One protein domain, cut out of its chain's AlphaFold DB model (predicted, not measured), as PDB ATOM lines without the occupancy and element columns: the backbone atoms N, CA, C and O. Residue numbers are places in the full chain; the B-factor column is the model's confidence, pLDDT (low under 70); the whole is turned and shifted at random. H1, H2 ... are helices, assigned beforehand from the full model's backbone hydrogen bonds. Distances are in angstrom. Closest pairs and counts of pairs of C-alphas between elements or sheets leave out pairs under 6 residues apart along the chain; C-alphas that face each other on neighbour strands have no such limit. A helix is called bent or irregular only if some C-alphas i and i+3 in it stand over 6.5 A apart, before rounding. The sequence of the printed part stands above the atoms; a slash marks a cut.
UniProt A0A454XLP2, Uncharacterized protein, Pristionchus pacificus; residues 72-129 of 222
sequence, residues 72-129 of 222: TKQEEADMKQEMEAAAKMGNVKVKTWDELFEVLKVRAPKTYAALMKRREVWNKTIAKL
ATOM      1  N   THR A  72     -19.025  13.757  37.889       82.69
ATOM      2  CA  THR A  72     -18.127  14.906  37.758       82.69
ATOM      3  C   THR A  72     -18.219  15.768  39.017       82.69
ATOM      4  O   THR A  72     -19.272  15.820  39.649       82.69
ATOM      5  N   LYS A  73     -17.169  16.538  39.339       80.38
ATOM      6  CA  LYS A  73     -17.194  17.481  40.477       80.38
ATOM      7  C   LYS A  73     -18.397  18.433  40.438       80.38
ATOM      8  O   LYS A  73     -18.939  18.792  41.476       80.38
ATOM      9  N   GLN A  74     -18.814  18.836  39.236       86.31
ATOM     10  CA  GLN A  74     -19.996  19.671  39.052       86.31
ATOM     11  C   GLN A  74     -21.285  18.910  39.387       86.31
ATOM     12  O   GLN A  74     -22.125  19.439  40.106       86.31
ATOM     13  N   GLU A  75     -21.430  17.668  38.915       83.06
ATOM     14  CA  GLU A  75     -22.586  16.828  39.255       83.06
ATOM     15  C   GLU A  75     -22.649  16.535  40.758       83.06
ATOM     16  O   GLU A  75     -23.726  16.622  41.334       83.06
ATOM     17  N   GLU A  76     -21.520  16.262  41.418       79.56
ATOM     18  CA  GLU A  76     -21.472  16.078  42.876       79.56
ATOM     19  C   GLU A  76     -21.904  17.340  43.633       79.56
ATOM     20  O   GLU A  76     -22.686  17.261  44.584       79.56
ATOM     21  N   ALA A  77     -21.430  18.513  43.200       79.56
ATOM     22  CA  ALA A  77     -21.816  19.790  43.790       79.56
ATOM     23  C   ALA A  77     -23.315  20.079  43.601       79.56
ATOM     24  O   ALA A  77     -23.992  20.462  44.557       79.56
ATOM     25  N   ASP A  78     -23.840  19.843  42.396       83.75
ATOM     26  CA  ASP A  78     -25.263  19.989  42.084       83.75
ATOM     27  C   ASP A  78     -26.121  19.018  42.909       83.75
ATOM     28  O   ASP A  78     -27.126  19.430  43.487       83.75
ATOM     29  N   MET A  79     -25.702  17.752  43.026       81.69
ATOM     30  CA  MET A  79     -26.381  16.746  43.847       81.69
ATOM     31  C   MET A  79     -26.417  17.154  45.316       81.69
ATOM     32  O   MET A  79     -27.468  17.083  45.948       81.69
ATOM     33  N   LYS A  80     -25.291  17.619  45.868       78.31
ATOM     34  CA  LYS A  80     -25.233  18.099  47.252       78.31
ATOM     35  C   LYS A  80     -26.206  19.259  47.475       78.31
ATOM     36  O   LYS A  80     -26.989  19.222  48.420       78.31
ATOM     37  N   GLN A  81     -26.191  20.249  46.586       81.31
ATOM     38  CA  GLN A  81     -27.069  21.412  46.681       81.31
ATOM     39  C   GLN A  81     -28.553  21.024  46.589       81.31
ATOM     40  O   GLN A  81     -29.373  21.511  47.369       81.31
ATOM     41  N   GLU A  82     -28.916  20.147  45.648       81.62
ATOM     42  CA  GLU A  82     -30.297  19.686  45.488       81.62
ATOM     43  C   GLU A  82     -30.764  18.827  46.664       81.62
ATOM     44  O   GLU A  82     -31.909  18.964  47.080       81.62
ATOM     45  N   MET A  83     -29.896  17.999  47.251       72.88
ATOM     46  CA  MET A  83     -30.227  17.207  48.441       72.88
ATOM     47  C   MET A  83     -30.454  18.092  49.674       72.88
ATOM     48  O   MET A  83     -31.424  17.891  50.403       72.88
ATOM     49  N   GLU A  84     -29.627  19.123  49.877       75.00
ATOM     50  CA  GLU A  84     -29.817  20.114  50.948       75.00
ATOM     51  C   GLU A  84     -31.113  20.926  50.773       75.00
ATOM     52  O   GLU A  84     -31.767  21.299  51.752       75.00
ATOM     53  N   ALA A  85     -31.504  21.208  49.528       75.12
ATOM     54  CA  ALA A  85     -32.786  21.832  49.223       75.12
ATOM     55  C   ALA A  85     -33.957  20.850  49.406       75.12
ATOM     56  O   ALA A  85     -35.002  21.235  49.930       75.12
ATOM     57  N   ALA A  86     -33.781  19.584  49.024       69.38
ATOM     58  CA  ALA A  86     -34.795  18.538  49.113       69.38
ATOM     59  C   ALA A  86     -35.148  18.156  50.548       69.38
ATOM     60  O   ALA A  86     -36.331  17.948  50.818       69.38
ATOM     61  N   ALA A  87     -34.184  18.177  51.474       65.75
ATOM     62  CA  ALA A  87     -34.443  18.024  52.910       65.75
ATOM     63  C   ALA A  87     -35.508  19.024  53.418       65.75
ATOM     64  O   ALA A  87     -36.349  18.714  54.255       65.75
ATOM     65  N   LYS A  88     -35.568  20.224  52.823       67.31
ATOM     66  CA  LYS A  88     -36.536  21.272  53.193       67.31
ATOM     67  C   LYS A  88     -37.917  21.097  52.552       67.31
ATOM     68  O   LYS A  88     -38.844  21.815  52.919       67.31
ATOM     69  N   MET A  89     -38.071  20.174  51.598       64.44
ATOM     70  CA  MET A  89     -39.309  19.960  50.830       64.44
ATOM     71  C   MET A  89     -40.215  18.857  51.406       64.44
ATOM     72  O   MET A  89     -41.224  18.499  50.793       64.44
ATOM     73  N   GLY A  90     -39.887  18.342  52.594       64.19
ATOM     74  CA  GLY A  90     -40.689  17.354  53.317       64.19
ATOM     75  C   GLY A  90     -40.533  15.917  52.806       64.19
ATOM     76  O   GLY A  90     -39.840  15.652  51.824       64.19
ATOM     77  N   ASN A  91     -41.206  14.989  53.493       71.19
ATOM     78  CA  ASN A  91     -41.005  13.543  53.359       71.19
ATOM     79  C   ASN A  91     -41.140  13.030  51.910       71.19
ATOM     80  O   ASN A  91     -42.038  13.441  51.164       71.19
ATOM     81  N   VAL A  92     -40.276  12.086  51.541       72.56
ATOM     82  CA  VAL A  92     -40.357  11.273  50.329       72.56
ATOM     83  C   VAL A  92     -40.579   9.827  50.753       72.56
ATOM     84  O   VAL A  92     -39.696   9.193  51.323       72.56
ATOM     85  N   LYS A  93     -41.762   9.297  50.431       79.12
ATOM     86  CA  LYS A  93     -42.087   7.881  50.603       79.12
ATOM     87  C   LYS A  93     -42.339   7.252  49.245       79.12
ATOM     88  O   LYS A  93     -43.305   7.606  48.572       79.12
ATOM     89  N   VAL A  94     -41.473   6.325  48.861       82.25
ATOM     90  CA  VAL A  94     -41.480   5.673  47.547       82.25
ATOM     91  C   VAL A  94     -41.354   4.167  47.713       82.25
ATOM     92  O   VAL A  94     -40.603   3.680  48.553       82.25
ATOM     93  N   LYS A  95     -42.103   3.399  46.927       84.50
ATOM     94  CA  LYS A  95     -42.098   1.927  46.977       84.50
ATOM     95  C   LYS A  95     -41.187   1.307  45.929       84.50
ATOM     96  O   LYS A  95     -40.827   0.139  46.046       84.50
ATOM     97  N   THR A  96     -40.851   2.061  44.887       85.81
ATOM     98  CA  THR A  96     -40.083   1.569  43.745       85.81
ATOM     99  C   THR A  96     -39.022   2.573  43.313       85.81
ATOM    100  O   THR A  96     -39.106   3.767  43.603       85.81
ATOM    101  N   TRP A  97     -38.023   2.083  42.578       83.00
ATOM    102  CA  TRP A  97     -37.016   2.933  41.944       83.00
ATOM    103  C   TRP A  97     -37.619   3.908  40.934       83.00
ATOM    104  O   TRP A  97     -37.183   5.051  40.877       83.00
ATOM    105  N   ASP A  98     -38.640   3.494  40.181       88.62
ATOM    106  CA  ASP A  98     -39.299   4.378  39.215       88.62
ATOM    107  C   ASP A  98     -40.062   5.512  39.923       88.62
ATOM    108  O   ASP A  98     -39.979   6.662  39.496       88.62
ATOM    109  N   GLU A  99     -40.712   5.232  41.061       89.56
ATOM    110  CA  GLU A  99     -41.311   6.278  41.904       89.56
ATOM    111  C   GLU A  99     -40.255   7.254  42.444       89.56
ATOM    112  O   GLU A  99     -40.456   8.468  42.378       89.56
ATOM    113  N   LEU A 100     -39.109   6.752  42.928       84.69
ATOM    114  CA  LEU A 100     -38.003   7.617  43.354       84.69
ATOM    115  C   LEU A 100     -37.511   8.497  42.202       84.69
ATOM    116  O   LEU A 100     -37.283   9.691  42.388       84.69
ATOM    117  N   PHE A 101     -37.356   7.926  41.012       86.75
ATOM    118  CA  PHE A 101     -36.884   8.652  39.843       86.75
ATOM    119  C   PHE A 101     -37.847   9.755  39.399       86.75
ATOM    120  O   PHE A 101     -37.381  10.848  39.081       86.75
ATOM    121  N   GLU A 102     -39.162   9.536  39.443       91.25
ATOM    122  CA  GLU A 102     -40.134  10.603  39.167       91.25
ATOM    123  C   GLU A 102     -40.114  11.700  40.243       91.25
ATOM    124  O   GLU A 102     -40.204  12.884  39.914       91.25
ATOM    125  N   VAL A 103     -39.900  11.351  41.519       86.31
ATOM    126  CA  VAL A 103     -39.697  12.359  42.576       86.31
ATOM    127  C   VAL A 103     -38.434  13.180  42.315       86.31
ATOM    128  O   VAL A 103     -38.486  14.411  42.363       86.31
ATOM    129  N   LEU A 104     -37.310  12.525  42.009       85.94
ATOM    130  CA  LEU A 104     -36.044  13.200  41.715       85.94
ATOM    131  C   LEU A 104     -36.168  14.098  40.485       85.94
ATOM    132  O   LEU A 104     -35.691  15.222  40.503       85.94
ATOM    133  N   LYS A 105     -36.874  13.666  39.444       91.44
ATOM    134  CA  LYS A 105     -37.099  14.473  38.239       91.44
ATOM    135  C   LYS A 105     -37.764  15.822  38.531       91.44
ATOM    136  O   LYS A 105     -37.485  16.793  37.834       91.44
ATOM    137  N   VAL A 106     -38.622  15.889  39.551       88.94
ATOM    138  CA  VAL A 106     -39.308  17.125  39.959       88.94
ATOM    139  C   VAL A 106     -38.503  17.903  41.001       88.94
ATOM    140  O   VAL A 106     -38.356  19.116  40.881       88.94
ATOM    141  N   ARG A 107     -38.003  17.220  42.038       85.69
ATOM    142  CA  ARG A 107     -37.400  17.857  43.222       85.69
ATOM    143  C   ARG A 107     -35.884  18.055  43.124       85.69
ATOM    144  O   ARG A 107     -35.352  18.933  43.791       85.69
ATOM    145  N   ALA A 108     -35.201  17.245  42.327       88.31
ATOM    146  CA  ALA A 108     -33.748  17.232  42.162       88.31
ATOM    147  C   ALA A 108     -33.373  16.889  40.698       88.31
ATOM    148  O   ALA A 108     -32.784  15.833  40.422       88.31
ATOM    149  N   PRO A 109     -33.797  17.717  39.722       91.81
ATOM    150  CA  PRO A 109     -33.708  17.386  38.300       91.81
ATOM    151  C   PRO A 109     -32.271  17.175  37.809       91.81
ATOM    152  O   PRO A 109     -32.058  16.358  36.907       91.81
ATOM    153  N   LYS A 110     -31.270  17.855  38.388       90.12
ATOM    154  CA  LYS A 110     -29.863  17.643  38.008       90.12
ATOM    155  C   LYS A 110     -29.348  16.305  38.530       90.12
ATOM    156  O   LYS A 110     -28.688  15.582  37.784       90.12
ATOM    157  N   THR A 111     -29.711  15.933  39.756       84.62
ATOM    158  CA  THR A 111     -29.422  14.619  40.343       84.62
ATOM    159  C   THR A 111     -30.057  13.507  39.517       84.62
ATOM    160  O   THR A 111     -29.388  12.535  39.165       84.62
ATOM    161  N   TYR A 112     -31.328  13.669  39.140       86.56
ATOM    162  CA  TYR A 112     -32.013  12.746  38.237       86.56
ATOM    163  C   TYR A 112     -31.248  12.588  36.919       86.56
ATOM    164  O   TYR A 112     -30.930  11.468  36.521       86.56
ATOM    165  N   ALA A 113     -30.893  13.697  36.262       90.81
ATOM    166  CA  ALA A 113     -30.152  13.659  35.006       90.81
ATOM    167  C   ALA A 113     -28.795  12.952  35.158       90.81
ATOM    168  O   ALA A 113     -28.440  12.117  34.324       90.81
ATOM    169  N   ALA A 114     -28.053  13.232  36.235       84.12
ATOM    170  CA  ALA A 114     -26.770  12.597  36.517       84.12
ATOM    171  C   ALA A 114     -26.905  11.076  36.732       84.12
ATOM    172  O   ALA A 114     -26.104  10.307  36.193       84.12
ATOM    173  N   LEU A 115     -27.930  10.622  37.459       82.50
ATOM    174  CA  LEU A 115     -28.206   9.193  37.651       82.50
ATOM    175  C   LEU A 115     -28.619   8.516  36.338       82.50
ATOM    176  O   LEU A 115     -28.124   7.439  36.004       82.50
ATOM    177  N   MET A 116     -29.475   9.170  35.550       87.31
ATOM    178  CA  MET A 116     -29.968   8.628  34.285       87.31
ATOM    179  C   MET A 116     -28.869   8.461  33.234       87.31
ATOM    180  O   MET A 116     -28.883   7.453  32.526       87.31
ATOM    181  N   LYS A 117     -27.871   9.358  33.183       85.88
ATOM    182  CA  LYS A 117     -26.678   9.193  32.323       85.88
ATOM    183  C   LYS A 117     -25.939   7.877  32.578       85.88
ATOM    184  O   LYS A 117     -25.353   7.311  31.663       85.88
ATOM    185  N   ARG A 118     -25.966   7.393  33.821       82.75
ATOM    186  CA  ARG A 118     -25.230   6.199  34.261       82.75
ATOM    187  C   ARG A 118     -26.097   4.939  34.252       82.75
ATOM    188  O   ARG A 118     -25.553   3.839  34.297       82.75
ATOM    189  N   ARG A 119     -27.429   5.067  34.150       81.62
ATOM    190  CA  ARG A 119     -28.387   3.945  34.233       81.62
ATOM    191  C   ARG A 119     -28.074   2.824  33.243       81.62
ATOM    192  O   ARG A 119     -28.110   1.655  33.615       81.62
ATOM    193  N   GLU A 120     -27.760   3.164  31.995       80.25
ATOM    194  CA  GLU A 120     -27.453   2.158  30.975       80.25
ATOM    195  C   GLU A 120     -26.156   1.400  31.290       80.25
ATOM    196  O   GLU A 120     -26.116   0.178  31.155       80.25
ATOM    197  N   VAL A 121     -25.124   2.105  31.766       78.25
ATOM    198  CA  VAL A 121     -23.852   1.493  32.176       78.25
ATOM    199  C   VAL A 121     -24.085   0.548  33.353       78.25
ATOM    200  O   VAL A 121     -23.692  -0.613  33.281       78.25
ATOM    201  N   TRP A 122     -24.820   0.987  34.379       80.06
ATOM    202  CA  TRP A 122     -25.211   0.140  35.512       80.06
ATOM    203  C   TRP A 122     -25.954  -1.120  35.065       80.06
ATOM    204  O   TRP A 122     -25.572  -2.222  35.453       80.06
ATOM    205  N   ASN A 123     -26.964  -0.986  34.203       82.75
ATOM    206  CA  ASN A 123     -27.725  -2.130  33.697       82.75
ATOM    207  C   ASN A 123     -26.838  -3.110  32.918       82.75
ATOM    208  O   ASN A 123     -26.932  -4.321  33.126       82.75
ATOM    209  N   LYS A 124     -25.947  -2.602  32.056       84.94
ATOM    210  CA  LYS A 124     -24.983  -3.429  31.315       84.94
ATOM    211  C   LYS A 124     -24.015  -4.148  32.249       84.94
ATOM    212  O   LYS A 124     -23.692  -5.305  31.997       84.94
ATOM    213  N   THR A 125     -23.559  -3.501  33.317       81.56
ATOM    214  CA  THR A 125     -22.640  -4.107  34.289       81.56
ATOM    215  C   THR A 125     -23.341  -5.158  35.149       81.56
ATOM    216  O   THR A 125     -22.796  -6.243  35.334       81.56
ATOM    217  N   ILE A 126     -24.578  -4.904  35.597       85.00
ATOM    218  CA  ILE A 126     -25.393  -5.889  36.330       85.00
ATOM    219  C   ILE A 126     -25.660  -7.123  35.464       85.00
ATOM    220  O   ILE A 126     -25.548  -8.243  35.955       85.00
ATOM    221  N   ALA A 127     -25.947  -6.946  34.173       89.06
ATOM    222  CA  ALA A 127     -26.210  -8.059  33.260       89.06
ATOM    223  C   ALA A 127     -25.010  -9.011  33.070       89.06
ATOM    224  O   ALA A 127     -25.206 -10.153  32.662       89.06
ATOM    225  N   LYS A 128     -23.779  -8.565  33.371       88.50
ATOM    226  CA  LYS A 128     -22.567  -9.406  33.330       88.50
ATOM    227  C   LYS A 128     -22.394 -10.278  34.578       88.50
ATOM    228  O   LYS A 128     -21.554 -11.173  34.575       88.50
ATOM    229  N   LEU A 129     -23.144 -10.009  35.646       88.25
ATOM    230  CA  LEU A 129     -23.066 -10.774  36.884       88.25
ATOM    231  C   LEU A 129     -23.726 -12.149  36.742       88.25
ATOM    232  O   LEU A 129     -24.681 -12.314  35.982       88.25
TER     233      LEU A 129
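This is residues 72 to 129 of the 222 residues of an uncharacterized protein of Pristionchus pacificus (UniProt A0A454XLP2). The long bent helix H3 packs with its first arm on H1 and H2, while residues 117 to 129 stick out free. The all-helix printed part has 58 residues, with H1, H2, H3 in order; it spans 39 by 30 by 15 A and is only just loose, close to compact, radius of gyration of the C-alphas 12.7 A.

H3, residues 109 to 127, was assigned as one helix by its hydrogen bonds but is bent: C-alphas 117 and 120 are 7.2 A apart. Its arms are H3a, residues 109 to 117, 12.3 A, and H3b, residues 120 to 127, 10.5 A, ending at C-alpha 127 (-26.210, -8.059, 33.260). H1, residues 73 to 89, 24.5 A, begins at C-alpha 73 (-17.194, 17.481, 40.477). H2, residues 97 to 107, is 15.0 A.

H3a and H2 form a hairpin, closest C-alphas Leu 104 and Tyr 112, 5.3 A. H1 touches H3a with residues 75 to 82 alone, closest C-alphas Met 79 and Thr 111, 5.1 A. H3b is apart from H1 and H2. Every O i to N i+4 pair is within hydrogen-bond range in H2, H3a and H3b; in H1, 11 of 13.

The printed part has no cut and no long link. Residues 86 to 90 have pLDDT under 70.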